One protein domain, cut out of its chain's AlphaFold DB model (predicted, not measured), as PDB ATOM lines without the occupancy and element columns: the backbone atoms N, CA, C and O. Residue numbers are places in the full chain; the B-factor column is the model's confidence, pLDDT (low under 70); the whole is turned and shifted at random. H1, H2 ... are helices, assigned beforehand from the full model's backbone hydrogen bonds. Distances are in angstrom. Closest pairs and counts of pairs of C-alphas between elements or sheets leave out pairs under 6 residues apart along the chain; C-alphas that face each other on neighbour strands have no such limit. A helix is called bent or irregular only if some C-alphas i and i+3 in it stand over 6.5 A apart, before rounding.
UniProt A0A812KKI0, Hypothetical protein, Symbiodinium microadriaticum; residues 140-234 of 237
ATOM      1  N   PRO A 140     -89.132 119.653 -12.497       80.94
ATOM      2  CA  PRO A 140     -89.509 121.043 -12.698       80.94
ATOM      3  C   PRO A 140     -89.799 121.770 -11.376       80.94
ATOM      4  O   PRO A 140     -90.264 121.181 -10.397       80.94
ATOM      5  N   SER A 141     -89.565 123.084 -11.377       85.94
ATOM      6  CA  SER A 141     -89.851 123.946 -10.226       85.94
ATOM      7  C   SER A 141     -91.324 123.892  -9.796       85.94
ATOM      8  O   SER A 141     -92.228 123.637 -10.596       85.94
ATOM      9  N   GLU A 142     -91.590 124.186  -8.520       86.81
ATOM     10  CA  GLU A 142     -92.946 124.121  -7.950       86.81
ATOM     11  C   GLU A 142     -93.951 125.004  -8.700       86.81
ATOM     12  O   GLU A 142     -95.095 124.597  -8.893       86.81
ATOM     13  N   LYS A 143     -93.510 126.170  -9.195       87.38
ATOM     14  CA  LYS A 143     -94.341 127.077 -10.001       87.38
ATOM     15  C   LYS A 143     -94.814 126.413 -11.295       87.38
ATOM     16  O   LYS A 143     -96.010 126.400 -11.562       87.38
ATOM     17  N   LYS A 144     -93.902 125.777 -12.042       87.06
ATOM     18  CA  LYS A 144     -94.239 125.050 -13.281       87.06
ATOM     19  C   LYS A 144     -95.213 123.902 -13.010       87.06
ATOM     20  O   LYS A 144     -96.126 123.662 -13.797       87.06
ATOM     21  N   ILE A 145     -95.031 123.187 -11.897       85.62
ATOM     22  CA  ILE A 145     -95.943 122.109 -11.488       85.62
ATOM     23  C   ILE A 145     -97.329 122.680 -11.178       85.62
ATOM     24  O   ILE A 145     -98.331 122.130 -11.628       85.62
ATOM     25  N   GLN A 146     -97.395 123.782 -10.432       85.69
ATOM     26  CA  GLN A 146     -98.651 124.425 -10.060       85.69
ATOM     27  C   GLN A 146     -99.401 124.971 -11.284       85.69
ATOM     28  O   GLN A 146    -100.616 124.801 -11.384       85.69
ATOM     29  N   GLU A 147     -98.691 125.569 -12.239       87.06
ATOM     30  CA  GLU A 147     -99.249 126.017 -13.520       87.06
ATOM     31  C   GLU A 147     -99.821 124.834 -14.311       87.06
ATOM     32  O   GLU A 147    -101.000 124.844 -14.674       87.06
ATOM     33  N   ALA A 148     -99.037 123.768 -14.502       83.69
ATOM     34  CA  ALA A 148     -99.484 122.556 -15.190       83.69
ATOM     35  C   ALA A 148    -100.699 121.912 -14.497       83.69
ATOM     36  O   ALA A 148    -101.652 121.496 -15.164       83.69
ATOM     37  N   TRP A 149    -100.701 121.890 -13.162       83.31
ATOM     38  CA  TRP A 149    -101.825 121.423 -12.358       83.31
ATOM     39  C   TRP A 149    -103.074 122.280 -12.579       83.31
ATOM     40  O   TRP A 149    -104.157 121.742 -12.798       83.31
ATOM     41  N   SER A 150    -102.932 123.606 -12.573       83.75
ATOM     42  CA  SER A 150    -104.046 124.533 -12.788       83.75
ATOM     43  C   SER A 150    -104.695 124.342 -14.161       83.75
ATOM     44  O   SER A 150    -105.920 124.292 -14.260       83.75
ATOM     45  N   HIS A 151    -103.890 124.121 -15.206       82.56
ATOM     46  CA  HIS A 151    -104.377 123.839 -16.553       82.56
ATOM     47  C   HIS A 151    -105.097 122.491 -16.644       82.56
ATOM     48  O   HIS A 151    -106.144 122.396 -17.290       82.56
ATOM     49  N   LEU A 152    -104.555 121.453 -15.998       78.50
ATOM     50  CA  LEU A 152    -105.180 120.134 -15.951       78.50
ATOM     51  C   LEU A 152    -106.514 120.191 -15.194       78.50
ATOM     52  O   LEU A 152    -107.517 119.669 -15.682       78.50
ATOM     53  N   ASN A 153    -106.533 120.872 -14.047       77.81
ATOM     54  CA  ASN A 153    -107.722 121.039 -13.227       77.81
ATOM     55  C   ASN A 153    -108.797 121.843 -13.963       77.81
ATOM     56  O   ASN A 153    -109.921 121.375 -14.065       77.81
ATOM     57  N   PHE A 154    -108.452 122.978 -14.573       80.50
ATOM     58  CA  PHE A 154    -109.400 123.792 -15.339       80.50
ATOM     59  C   PHE A 154    -110.063 123.011 -16.485       80.50
ATOM     60  O   PHE A 154    -111.268 123.111 -16.692       80.50
ATOM     61  N   ARG A 155    -109.290 122.211 -17.232       75.12
ATOM     62  CA  ARG A 155    -109.815 121.474 -18.395       75.12
ATOM     63  C   ARG A 155    -110.571 120.199 -18.033       75.12
ATOM     64  O   ARG A 155    -111.414 119.762 -18.812       75.12
ATOM     65  N   TYR A 156    -110.245 119.567 -16.905       72.81
ATOM     66  CA  TYR A 156    -110.695 118.206 -16.608       72.81
ATOM     67  C   TYR A 156    -111.172 117.996 -15.166       72.81
ATOM     68  O   TYR A 156    -111.244 116.851 -14.732       72.81
ATOM     69  N   GLU A 157    -111.553 119.051 -14.439       71.06
ATOM     70  CA  GLU A 157    -111.964 119.002 -13.024       71.06
ATOM     71  C   GLU A 157    -112.947 117.860 -12.714       71.06
ATOM     72  O   GLU A 157    -112.724 117.060 -11.804       71.06
ATOM     73  N   ALA A 158    -114.018 117.742 -13.507       66.25
ATOM     74  CA  ALA A 158    -115.029 116.702 -13.332       66.25
ATOM     75  C   ALA A 158    -114.449 115.289 -13.525       66.25
ATOM     76  O   ALA A 158    -114.756 114.388 -12.749       66.25
ATOM     77  N   LYS A 159    -113.556 115.100 -14.510       66.69
ATOM     78  CA  LYS A 159    -112.881 113.815 -14.749       66.69
ATOM     79  C   LYS A 159    -111.886 113.509 -13.624       66.69
ATOM     80  O   LYS A 159    -111.885 112.392 -13.122       66.69
ATOM     81  N   LEU A 160    -111.115 114.488 -13.153       65.81
ATOM     82  CA  LEU A 160    -110.159 114.318 -12.051       65.81
ATOM     83  C   LEU A 160    -110.835 113.891 -10.743       65.81
ATOM     84  O   LEU A 160    -110.306 113.030 -10.045       65.81
ATOM     85  N   LYS A 161    -112.031 114.416 -10.444       64.62
ATOM     86  CA  LYS A 161    -112.832 113.986  -9.283       64.62
ATOM     87  C   LYS A 161    -113.293 112.526  -9.379       64.62
ATOM     88  O   LYS A 161    -113.477 111.883  -8.352       64.62
ATOM     89  N   THR A 162    -113.466 112.003 -10.595       58.28
ATOM     90  CA  THR A 162    -113.908 110.616 -10.850       58.28
ATOM     91  C   THR A 162    -112.766 109.616 -11.035       58.28
ATOM     92  O   THR A 162    -112.984 108.410 -10.954       58.28
ATOM     93  N   VAL A 163    -111.545 110.089 -11.295       57.75
ATOM     94  CA  VAL A 163    -110.386 109.236 -11.576       57.75
ATOM     95  C   VAL A 163    -109.789 108.754 -10.256       57.75
ATOM     96  O   VAL A 163    -108.934 109.392  -9.648       57.75
ATOM     97  N   SER A 164    -110.255 107.591  -9.807       49.09
ATOM     98  CA  SER A 164    -109.612 106.797  -8.755       49.09
ATOM     99  C   SER A 164    -108.527 105.862  -9.310       49.09
ATOM    100  O   SER A 164    -107.666 105.411  -8.556       49.09
ATOM    101  N   ILE A 165    -108.547 105.590 -10.623       47.44
ATOM    102  CA  ILE A 165    -107.700 104.607 -11.310       47.44
ATOM    103  C   ILE A 165    -107.165 105.242 -12.602       47.44
ATOM    104  O   ILE A 165    -107.912 105.440 -13.559       47.44
ATOM    105  N   VAL A 166    -105.871 105.571 -12.643       47.06
ATOM    106  CA  VAL A 166    -105.161 105.821 -13.909       47.06
ATOM    107  C   VAL A 166    -104.516 104.502 -14.303       47.06
ATOM    108  O   VAL A 166    -103.470 104.134 -13.775       47.06
ATOM    109  N   ASP A 167    -105.175 103.767 -15.194       40.31
ATOM    110  CA  ASP A 167    -104.635 102.533 -15.748       40.31
ATOM    111  C   ASP A 167    -103.492 102.867 -16.723       40.31
ATOM    112  O   ASP A 167    -103.698 103.452 -17.790       40.31
ATOM    113  N   LEU A 168    -102.261 102.542 -16.323       43.25
ATOM    114  CA  LEU A 168    -101.053 102.715 -17.135       43.25
ATOM    115  C   LEU A 168    -100.850 101.561 -18.133       43.25
ATOM    116  O   LEU A 168     -99.941 101.639 -18.958       43.25
ATOM    117  N   SER A 169    -101.681 100.511 -18.092       39.47
ATOM    118  CA  SER A 169    -101.484  99.283 -18.877       39.47
ATOM    119  C   SER A 169    -101.761  99.433 -20.378       39.47
ATOM    120  O   SER A 169    -101.573  98.486 -21.140       39.47
ATOM    121  N   GLY A 170    -102.199 100.612 -20.837       43.47
ATOM    122  CA  GLY A 170    -102.400 100.907 -22.260       43.47
ATOM    123  C   GLY A 170    -103.496 100.076 -22.935       43.47
ATOM    124  O   GLY A 170    -103.739 100.241 -24.130       43.47
ATOM    125  N   LYS A 171    -104.191  99.208 -22.195       45.91
ATOM    126  CA  LYS A 171    -105.270  98.372 -22.707       45.91
ATOM    127  C   LYS A 171    -106.598  98.954 -22.260       45.91
ATOM    128  O   LYS A 171    -107.056  98.642 -21.174       45.91
ATOM    129  N   GLN A 172    -107.221  99.764 -23.116       41.91
ATOM    130  CA  GLN A 172    -108.672  99.735 -23.334       41.91
ATOM    131  C   GLN A 172    -109.096 100.717 -24.434       41.91
ATOM    132  O   GLN A 172    -108.729 101.894 -24.449       41.91
ATOM    133  N   ASN A 173    -109.904 100.193 -25.357       52.56
ATOM    134  CA  ASN A 173    -110.709 100.935 -26.326       52.56
ATOM    135  C   ASN A 173    -111.451 102.065 -25.622       52.56
ATOM    136  O   ASN A 173    -112.162 101.741 -24.686       52.56
ATOM    137  N   LEU A 174    -111.330 103.334 -26.049       46.47
ATOM    138  CA  LEU A 174    -112.245 104.422 -25.662       46.47
ATOM    139  C   LEU A 174    -111.991 105.739 -26.434       46.47
ATOM    140  O   LEU A 174    -110.902 105.994 -26.960       46.47
ATOM    141  N   ALA A 175    -113.058 106.547 -26.480       58.12
ATOM    142  CA  ALA A 175    -113.265 107.794 -27.218       58.12
ATOM    143  C   ALA A 175    -112.123 108.831 -27.130       58.12
ATOM    144  O   ALA A 175    -111.404 108.918 -26.133       58.12
ATOM    145  N   ARG A 176    -112.012 109.665 -28.177       54.34
ATOM    146  CA  ARG A 176    -110.967 110.688 -28.408       54.34
ATOM    147  C   ARG A 176    -110.651 111.526 -27.156       54.34
ATOM    148  O   ARG A 176    -109.493 111.740 -26.817       54.34
ATOM    149  N   ASP A 177    -111.692 111.891 -26.418       56.22
ATOM    150  CA  ASP A 177    -111.652 112.737 -25.225       56.22
ATOM    151  C   ASP A 177    -111.029 112.080 -23.976       56.22
ATOM    152  O   ASP A 177    -110.501 112.766 -23.098       56.22
ATOM    153  N   LYS A 178    -111.070 110.743 -23.883       61.25
ATOM    154  CA  LYS A 178    -110.360 109.984 -22.838       61.25
ATOM    155  C   LYS A 178    -108.878 109.815 -23.180       61.25
ATOM    156  O   LYS A 178    -108.045 109.868 -22.281       61.25
ATOM    157  N   ARG A 179    -108.527 109.694 -24.469       62.06
ATOM    158  CA  ARG A 179    -107.122 109.618 -24.916       62.06
ATOM    159  C   ARG A 179    -106.359 110.913 -24.626       62.06
ATOM    160  O   ARG A 179    -105.245 110.847 -24.116       62.06
ATOM    161  N   TYR A 180    -106.970 112.073 -24.883       67.44
ATOM    162  CA  TYR A 180    -106.357 113.371 -24.571       67.44
ATOM    163  C   TYR A 180    -106.171 113.585 -23.065       67.44
ATOM    164  O   TYR A 180    -105.093 113.998 -22.643       67.44
ATOM    165  N   PHE A 181    -107.173 113.242 -22.248       69.00
ATOM    166  CA  PHE A 181    -107.045 113.296 -20.791       69.00
ATOM    167  C   PHE A 181    -105.908 112.396 -20.279       69.00
ATOM    168  O   PHE A 181    -105.041 112.871 -19.550       69.00
ATOM    169  N   ASN A 182    -105.861 111.130 -20.715       69.56
ATOM    170  CA  ASN A 182    -104.813 110.188 -20.308       69.56
ATOM    171  C   ASN A 182    -103.413 110.662 -20.730       69.56
ATOM    172  O   ASN A 182    -102.466 110.521 -19.961       69.56
ATOM    173  N   GLY A 183    -103.277 111.263 -21.917       68.12
ATOM    174  CA  GLY A 183    -102.022 111.872 -22.365       68.12
ATOM    175  C   GLY A 183    -101.581 113.038 -21.474       68.12
ATOM    176  O   GLY A 183    -100.440 113.063 -21.016       68.12
ATOM    177  N   CYS A 184    -102.490 113.965 -21.161       70.81
ATOM    178  CA  CYS A 184    -102.213 115.100 -20.276       70.81
ATOM    179  C   CYS A 184    -101.864 114.657 -18.845       70.81
ATOM    180  O   CYS A 184    -100.906 115.164 -18.267       70.81
ATOM    181  N   ALA A 185    -102.592 113.681 -18.294       70.06
ATOM    182  CA  ALA A 185    -102.319 113.122 -16.971       70.06
ATOM    183  C   ALA A 185    -100.970 112.385 -16.926       70.06
ATOM    184  O   ALA A 185    -100.199 112.560 -15.984       70.06
ATOM    185  N   LYS A 186    -100.638 111.615 -17.971       70.88
ATOM    186  CA  LYS A 186     -99.331 110.955 -18.096       70.88
ATOM    187  C   LYS A 186     -98.192 111.974 -18.153       70.88
ATOM    188  O   LYS A 186     -97.204 111.806 -17.447       70.88
ATOM    189  N   ASN A 187     -98.343 113.043 -18.934       73.81
ATOM    190  CA  ASN A 187     -97.342 114.109 -19.020       73.81
ATOM    191  C   ASN A 187     -97.163 114.836 -17.683       73.81
ATOM    192  O   ASN A 187     -96.035 115.083 -17.268       73.81
ATOM    193  N   PHE A 188     -98.258 115.112 -16.971       76.88
ATOM    194  CA  PHE A 188     -98.201 115.696 -15.632       76.88
ATOM    195  C   PHE A 188     -97.485 114.774 -14.627       76.88
ATOM    196  O   PHE A 188     -96.636 115.230 -13.865       76.88
ATOM    197  N   ASN A 189     -97.742 113.465 -14.665       73.38
ATOM    198  CA  ASN A 189     -97.036 112.502 -13.814       73.38
ATOM    199  C   ASN A 189     -95.540 112.419 -14.147       73.38
ATOM    200  O   ASN A 189     -94.714 112.345 -13.240       73.38
ATOM    201  N   LEU A 190     -95.173 112.483 -15.432       72.94
ATOM    202  CA  LEU A 190     -93.769 112.531 -15.850       72.94
ATOM    203  C   LEU A 190     -93.052 113.772 -15.304       72.94
ATOM    204  O   LEU A 190     -91.895 113.665 -14.905       72.94
ATOM    205  N   MET A 191     -93.740 114.916 -15.211       76.00
ATOM    206  CA  MET A 191     -93.187 116.118 -14.577       76.00
ATOM    207  C   MET A 191     -92.892 115.909 -13.089       76.00
ATOM    208  O   MET A 191     -91.941 116.472 -12.573       76.00
ATOM    209  N   LEU A 192     -93.670 115.094 -12.382       79.19
ATOM    210  CA  LEU A 192     -93.476 114.862 -10.949       79.19
ATOM    211  C   LEU A 192     -92.432 113.782 -10.628       79.19
ATOM    212  O   LEU A 192     -92.084 113.605  -9.461       79.19
ATOM    213  N   ASN A 193     -91.923 113.072 -11.638       78.56
ATOM    214  CA  ASN A 193     -91.153 111.838 -11.480       78.56
ATOM    215  C   ASN A 193     -89.947 111.978 -10.533       78.56
ATOM    216  O   ASN A 193     -89.807 111.175  -9.619       78.56
ATOM    217  N   GLN A 194     -89.110 113.012 -10.672       82.31
ATOM    218  CA  GLN A 194     -87.942 113.188  -9.791       82.31
ATOM    219  C   GLN A 194     -88.338 113.435  -8.330       82.31
ATOM    220  O   GLN A 194     -87.779 112.831  -7.415       82.31
ATOM    221  N   LYS A 195     -89.335 114.297  -8.102       87.19
ATOM    222  CA  LYS A 195     -89.843 114.594  -6.756       87.19
ATOM    223  C   LYS A 195     -90.479 113.356  -6.118       87.19
ATOM    224  O   LYS A 195     -90.229 113.099  -4.947       87.19
ATOM    225  N   ILE A 196     -91.241 112.570  -6.885       84.31
ATOM    226  CA  ILE A 196     -91.828 111.301  -6.425       84.31
ATOM    227  C   ILE A 196     -90.735 110.275  -6.112       84.31
ATOM    228  O   ILE A 196     -90.767 109.692  -5.037       84.31
ATOM    229  N   ARG A 197     -89.728 110.111  -6.975       83.19
ATOM    230  CA  ARG A 197     -88.607 109.185  -6.735       83.19
ATOM    231  C   ARG A 197     -87.821 109.516  -5.475       83.19
ATOM    232  O   ARG A 197     -87.403 108.607  -4.769       83.19
ATOM    233  N   LEU A 198     -87.638 110.800  -5.163       89.00
ATOM    234  CA  LEU A 198     -87.007 111.181  -3.900       89.00
ATOM    235  C   LEU A 198     -87.894 110.807  -2.705       89.00
ATOM    236  O   LEU A 198     -87.374 110.317  -1.712       89.00
ATOM    237  N   VAL A 199     -89.219 110.972  -2.805       88.50
ATOM    238  CA  VAL A 199     -90.153 110.511  -1.760       88.50
ATOM    239  C   VAL A 199     -90.078 108.992  -1.594       88.50
ATOM    240  O   VAL A 199     -89.959 108.513  -0.471       88.50
ATOM    241  N   GLU A 200     -90.114 108.239  -2.695       84.25
ATOM    242  CA  GLU A 200     -89.978 106.778  -2.697       84.25
ATOM    243  C   GLU A 200     -88.660 106.341  -2.050       84.25
ATOM    244  O   GLU A 200     -88.654 105.445  -1.208       84.25
ATOM    245  N   ALA A 201     -87.556 107.024  -2.358       87.50
ATOM    246  CA  ALA A 201     -86.263 106.768  -1.741       87.50
ATOM    247  C   ALA A 201     -86.270 107.036  -0.227       87.50
ATOM    248  O   ALA A 201     -85.799 106.185   0.527       87.50
ATOM    249  N   MET A 202     -86.858 108.146   0.241       89.62
ATOM    250  CA  MET A 202     -86.994 108.426   1.682       89.62
ATOM    251  C   MET A 202     -87.823 107.350   2.402       89.62
ATOM    252  O   MET A 202     -87.480 106.946   3.512       89.62
ATOM    253  N   ILE A 203     -88.892 106.857   1.767       86.88
ATOM    254  CA  ILE A 203     -89.707 105.757   2.303       86.88
ATOM    255  C   ILE A 203     -88.891 104.459   2.353       86.88
ATOM    256  O   ILE A 203     -88.935 103.754   3.357       86.88
ATOM    257  N   SER A 204     -88.112 104.161   1.308       85.00
ATOM    258  CA  SER A 204     -87.317 102.926   1.221       85.00
ATOM    259  C   SER A 204     -86.269 102.799   2.329       85.00
ATOM    260  O   SER A 204     -86.013 101.701   2.814       85.00
ATOM    261  N   ILE A 205     -85.716 103.927   2.786       86.62
ATOM    262  CA  ILE A 205     -84.765 103.981   3.906       86.62
ATOM    263  C   ILE A 205     -85.449 104.182   5.268       86.62
ATOM    264  O   ILE A 205     -84.768 104.412   6.267       86.62
ATOM    265  N   ASN A 206     -86.784 104.098   5.316       85.94
ATOM    266  CA  ASN A 206     -87.604 104.223   6.521       85.94
ATOM    267  C   ASN A 206     -87.555 105.614   7.204       85.94
ATOM    268  O   ASN A 206     -87.820 105.729   8.401       85.94
ATOM    269  N   ASP A 207     -87.250 106.692   6.466       86.44
ATOM    270  CA  ASP A 207     -87.268 108.071   6.983       86.44
ATOM    271  C   ASP A 207     -88.623 108.748   6.730       86.44
ATOM    272  O   ASP A 207     -88.824 109.579   5.835       86.44
ATOM    273  N   TRP A 208     -89.579 108.375   7.576       87.25
ATOM    274  CA  TRP A 208     -90.949 108.871   7.516       87.25
ATOM    275  C   TRP A 208     -91.076 110.367   7.786       87.25
ATOM    276  O   TRP A 208     -91.985 111.000   7.249       87.25
ATOM    277  N   CYS A 209     -90.185 110.946   8.595       89.44
ATOM    278  CA  CYS A 209     -90.260 112.356   8.969       89.44
ATOM    279  C   CYS A 209     -90.077 113.240   7.731       89.44
ATOM    280  O   CYS A 209     -90.946 114.048   7.388       89.44
ATOM    281  N   ASN A 210     -88.985 113.016   7.003       89.06
ATOM    282  CA  ASN A 210     -88.689 113.761   5.789       89.06
ATOM    283  C   ASN A 210     -89.657 113.410   4.646       89.06
ATOM    284  O   ASN A 210     -90.117 114.315   3.942       89.06
ATOM    285  N   ALA A 211     -90.059 112.139   4.513       87.44
ATOM    286  CA  ALA A 211     -91.079 111.738   3.542       87.44
ATOM    287  C   ALA A 211     -92.412 112.482   3.766       87.44
ATOM    288  O   ALA A 211     -92.995 113.014   2.818       87.44
ATOM    289  N   CYS A 212     -92.873 112.605   5.016       85.12
ATOM    290  CA  CYS A 212     -94.100 113.334   5.353       85.12
ATOM    291  C   CYS A 212     -94.026 114.821   4.984       85.12
ATOM    292  O   CYS A 212     -95.008 115.385   4.485       85.12
ATOM    293  N   VAL A 213     -92.874 115.465   5.198       88.00
ATOM    294  CA  VAL A 213     -92.654 116.869   4.817       88.00
ATOM    295  C   VAL A 213     -92.823 117.047   3.307       88.00
ATOM    296  O   VAL A 213     -93.583 117.916   2.869       88.00
ATOM    297  N   MET A 214     -92.186 116.189   2.509       87.69
ATOM    298  CA  MET A 214     -92.248 116.246   1.044       87.69
ATOM    299  C   MET A 214     -93.650 115.935   0.510       87.69
ATOM    300  O   MET A 214     -94.169 116.648  -0.347       87.69
ATOM    301  N   LEU A 215     -94.311 114.912   1.058       84.88
ATOM    302  CA  LEU A 215     -95.694 114.563   0.726       84.88
ATOM    303  C   LEU A 215     -96.656 115.722   1.023       84.88
ATOM    304  O   LEU A 215     -97.564 116.008   0.240       84.88
ATOM    305  N   THR A 216     -96.432 116.432   2.129       84.75
ATOM    306  CA  THR A 216     -97.210 117.621   2.486       84.75
ATOM    307  C   THR A 216     -96.988 118.755   1.486       84.75
ATOM    308  O   THR A 216     -97.953 119.411   1.090       84.75
ATOM    309  N   GLN A 217     -95.750 118.974   1.039       85.25
ATOM    310  CA  GLN A 217     -95.441 119.955  -0.007       85.25
ATOM    311  C   GLN A 217     -96.109 119.588  -1.337       85.25
ATOM    312  O   GLN A 217     -96.814 120.418  -1.909       85.25
ATOM    313  N   LEU A 218     -96.006 118.332  -1.779       83.00
ATOM    314  CA  LEU A 218     -96.685 117.850  -2.986       83.00
ATOM    315  C   LEU A 218     -98.200 118.048  -2.914       83.00
ATOM    316  O   LEU A 218     -98.800 118.550  -3.864       83.00
ATOM    317  N   ARG A 219     -98.814 117.736  -1.767       79.06
ATOM    318  CA  ARG A 219    -100.251 117.944  -1.539       79.06
ATOM    319  C   ARG A 219    -100.658 119.416  -1.630       79.06
ATOM    320  O   ARG A 219    -101.784 119.700  -2.037       79.06
ATOM    321  N   ARG A 220     -99.786 120.346  -1.224       81.62
ATOM    322  CA  ARG A 220    -100.035 121.794  -1.341       81.62
ATOM    323  C   ARG A 220     -99.976 122.257  -2.795       81.62
ATOM    324  O   ARG A 220    -100.833 123.032  -3.200       81.62
ATOM    325  N   ILE A 221     -99.001 121.768  -3.558       78.62
ATOM    326  CA  ILE A 221     -98.759 122.191  -4.946       78.62
ATOM    327  C   ILE A 221     -99.802 121.590  -5.899       78.62
ATOM    328  O   ILE A 221    -100.298 122.266  -6.796       78.62
ATOM    329  N   CYS A 222    -100.172 120.328  -5.681       73.00
ATOM    330  CA  CYS A 222    -101.164 119.616  -6.478       73.00
ATOM    331  C   CYS A 222    -102.075 118.780  -5.561       73.00
ATOM    332  O   CYS A 222    -101.790 117.641  -5.186       73.00
ATOM    333  N   ARG A 223    -103.204 119.384  -5.162       65.56
ATOM    334  CA  ARG A 223    -104.309 118.682  -4.486       65.56
ATOM    335  C   ARG A 223    -104.854 117.590  -5.427       65.56
ATOM    336  O   ARG A 223    -104.905 117.774  -6.627       65.56
ATOM    337  N   PRO A 224    -105.338 116.475  -4.889       51.62
ATOM    338  CA  PRO A 224    -104.860 115.121  -5.167       51.62
ATOM    339  C   PRO A 224    -105.034 114.615  -6.621       51.62
ATOM    340  O   PRO A 224    -106.148 114.380  -7.075       51.62
ATOM    341  N   CYS A 225    -103.920 114.278  -7.280       48.16
ATOM    342  CA  CYS A 225    -103.845 113.260  -8.352       48.16
ATOM    343  C   CYS A 225    -102.971 112.060  -7.972       48.16
ATOM    344  O   CYS A 225    -102.573 111.267  -8.817       48.16
ATOM    345  N   MET A 226    -102.659 111.916  -6.684       51.91
ATOM    346  CA  MET A 226    -101.636 110.981  -6.216       51.91
ATOM    347  C   MET A 226    -102.183 109.835  -5.363       51.91
ATOM    348  O   MET A 226    -101.449 109.224  -4.594       51.91
ATOM    349  N   ASN A 227    -103.475 109.523  -5.474       46.94
ATOM    350  CA  ASN A 227    -104.081 108.492  -4.633       46.94
ATOM    351  C   ASN A 227    -103.621 107.065  -4.960       46.94
ATOM    352  O   ASN A 227    -103.906 106.193  -4.159       46.94
ATOM    353  N   HIS A 228    -102.926 106.794  -6.068       47.12
ATOM    354  CA  HIS A 228    -102.499 105.422  -6.375       47.12
ATOM    355  C   HIS A 228    -100.983 105.222  -6.320       47.12
ATOM    356  O   HIS A 228    -100.539 104.266  -5.699       47.12
ATOM    357  N   TYR A 229    -100.187 106.131  -6.891       44.31
ATOM    358  CA  TYR A 229     -98.724 105.988  -6.910       44.31
ATOM    359  C   TYR A 229     -98.126 106.097  -5.501       44.31
ATOM    360  O   TYR A 229     -97.394 105.215  -5.067       44.31
ATOM    361  N   ILE A 230     -98.553 107.100  -4.720       45.28
ATOM    362  CA  ILE A 230     -98.157 107.225  -3.310       45.28
ATOM    363  C   ILE A 230     -98.727 106.065  -2.480       45.28
ATOM    364  O   ILE A 230     -98.030 105.548  -1.622       45.28
ATOM    365  N   ARG A 231     -99.958 105.598  -2.739       44.75
ATOM    366  CA  ARG A 231    -100.534 104.451  -2.002       44.75
ATOM    367  C   ARG A 231     -99.903 103.099  -2.357       44.75
ATOM    368  O   ARG A 231    -100.050 102.170  -1.576       44.75
ATOM    369  N   GLN A 232     -99.256 102.969  -3.515       42.47
ATOM    370  CA  GLN A 232     -98.446 101.799  -3.875       42.47
ATOM    371  C   GLN A 232     -97.022 101.894  -3.319       42.47
ATOM    372  O   GLN A 232     -96.458 100.869  -2.960       42.47
ATOM    373  N   ALA A 233     -96.462 103.104  -3.237       39.31
ATOM    374  CA  ALA A 233     -95.147 103.362  -2.651       39.31
ATOM    375  C   ALA A 233     -95.146 103.329  -1.112       39.31
ATOM    376  O   ALA A 233     -94.116 103.064  -0.502       39.31
ATOM    377  N   LEU A 234     -96.288 103.594  -0.471       36.66
ATOM    378  CA  LEU A 234     -96.478 103.404   0.962       36.66
ATOM    379  C   LEU A 234     -96.727 101.909   1.229       36.66
ATOM    380  O   LEU A 234     -97.755 101.401   0.766       36.66
TER     381      LEU A 234
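What this domain is: This is residues 140 to 234 of the 237 residues of the protein "Hypothetical protein" of Symbiodinium microadriaticum (UniProt A0A812KKI0). Two helical hairpins share one long bent helix, H2: H1 packs along its first arm, H2a, and H3 folds back along its second arm, H2b, until its last residue meets the first turns of H1. The short H4 lies near H2b, and residues 171 to 177, of which 176 and 177 belong to H2a, stick out free. The printed part has 95 residues with four named helices, H1, H2, H3 and H4 in that order, and no named strand; its class is all helix. It is compact, with a radius of gyration of the C-alphas of 14.0 A, and only just elongated, spanning 43 by 29 by 20 A.

How they stand to each other: H1, residues 142 to 162, has a kink of 92 degrees near residue 156 and is irregular, with C-alphas 155 and 158 8.7 A apart. H2, residues 176 to 204, was assigned as one helix by its hydrogen bonds but is bent, with C-alphas 191 and 194 7.7 A apart; its arms, H2a, residues 176 to 191, and H2b, residues 194 to 204, stand at a steep tilt of 65 degrees. H1 and H2a touch as a helical hairpin, opposite ways at a shallow tilt of 33 degrees, only just short of steep; their closest C-alphas, those of Ala 148 and Phe 188, are 7.0 A apart. H2b and H3, residues 208 to 221, touch as a second helical hairpin, opposite ways at a shallow tilt of 27 degrees, with the closest C-alphas, those of Val 199 and Ala 211, 5.5 A apart. H1, with residues 142 to 146 alone, and H3, with residue 221 alone, only just touch, with 3 pairs of C-alphas within 8 A. The closest C-alphas of that pair are those of Gln 146 and Ile 221, 5.6 A apart, and the lines are about perpendicular at 76 degrees. With 2 of these 3 touching pairs at a shallow tilt, the helix packing is only just mostly aligned. H4, residues 229 to 233, is close to H2b but not clearly touching, with the closest C-alphas, those of Glu 200 and Ala 233, 6.2 A apart. H2a and H3 are apart. Each O i to N i+4 pair is within hydrogen-bond range in H2a, H2b, H3 and H4, and 15 of 17 are in H1.

Where its parts are: H1 begins with C-alpha 142 at (-92.946, 124.121, -7.950) and measures 25.1 A from first to last C-alpha. H2a measures 23.2 A and H2b 15.1 A, ending with C-alpha 204 at (-87.317, 102.926, 1.221). H3 measures 19.8 A; H4 ends with C-alpha 233 at (-95.147, 103.362, -2.651).

The domain as a whole: The two C-alphas farthest apart, those of Ala 175 and Cys 209, are 43.1 A apart. The printed part has no cut. The link from H1 to H2a is long, 13 residues; that from H2b to H3 is tight, and that from H3 to H4 is short. The mean pLDDT of the printed part is 70.5, and residues 158 to 183 and 223 to 234 are under 70.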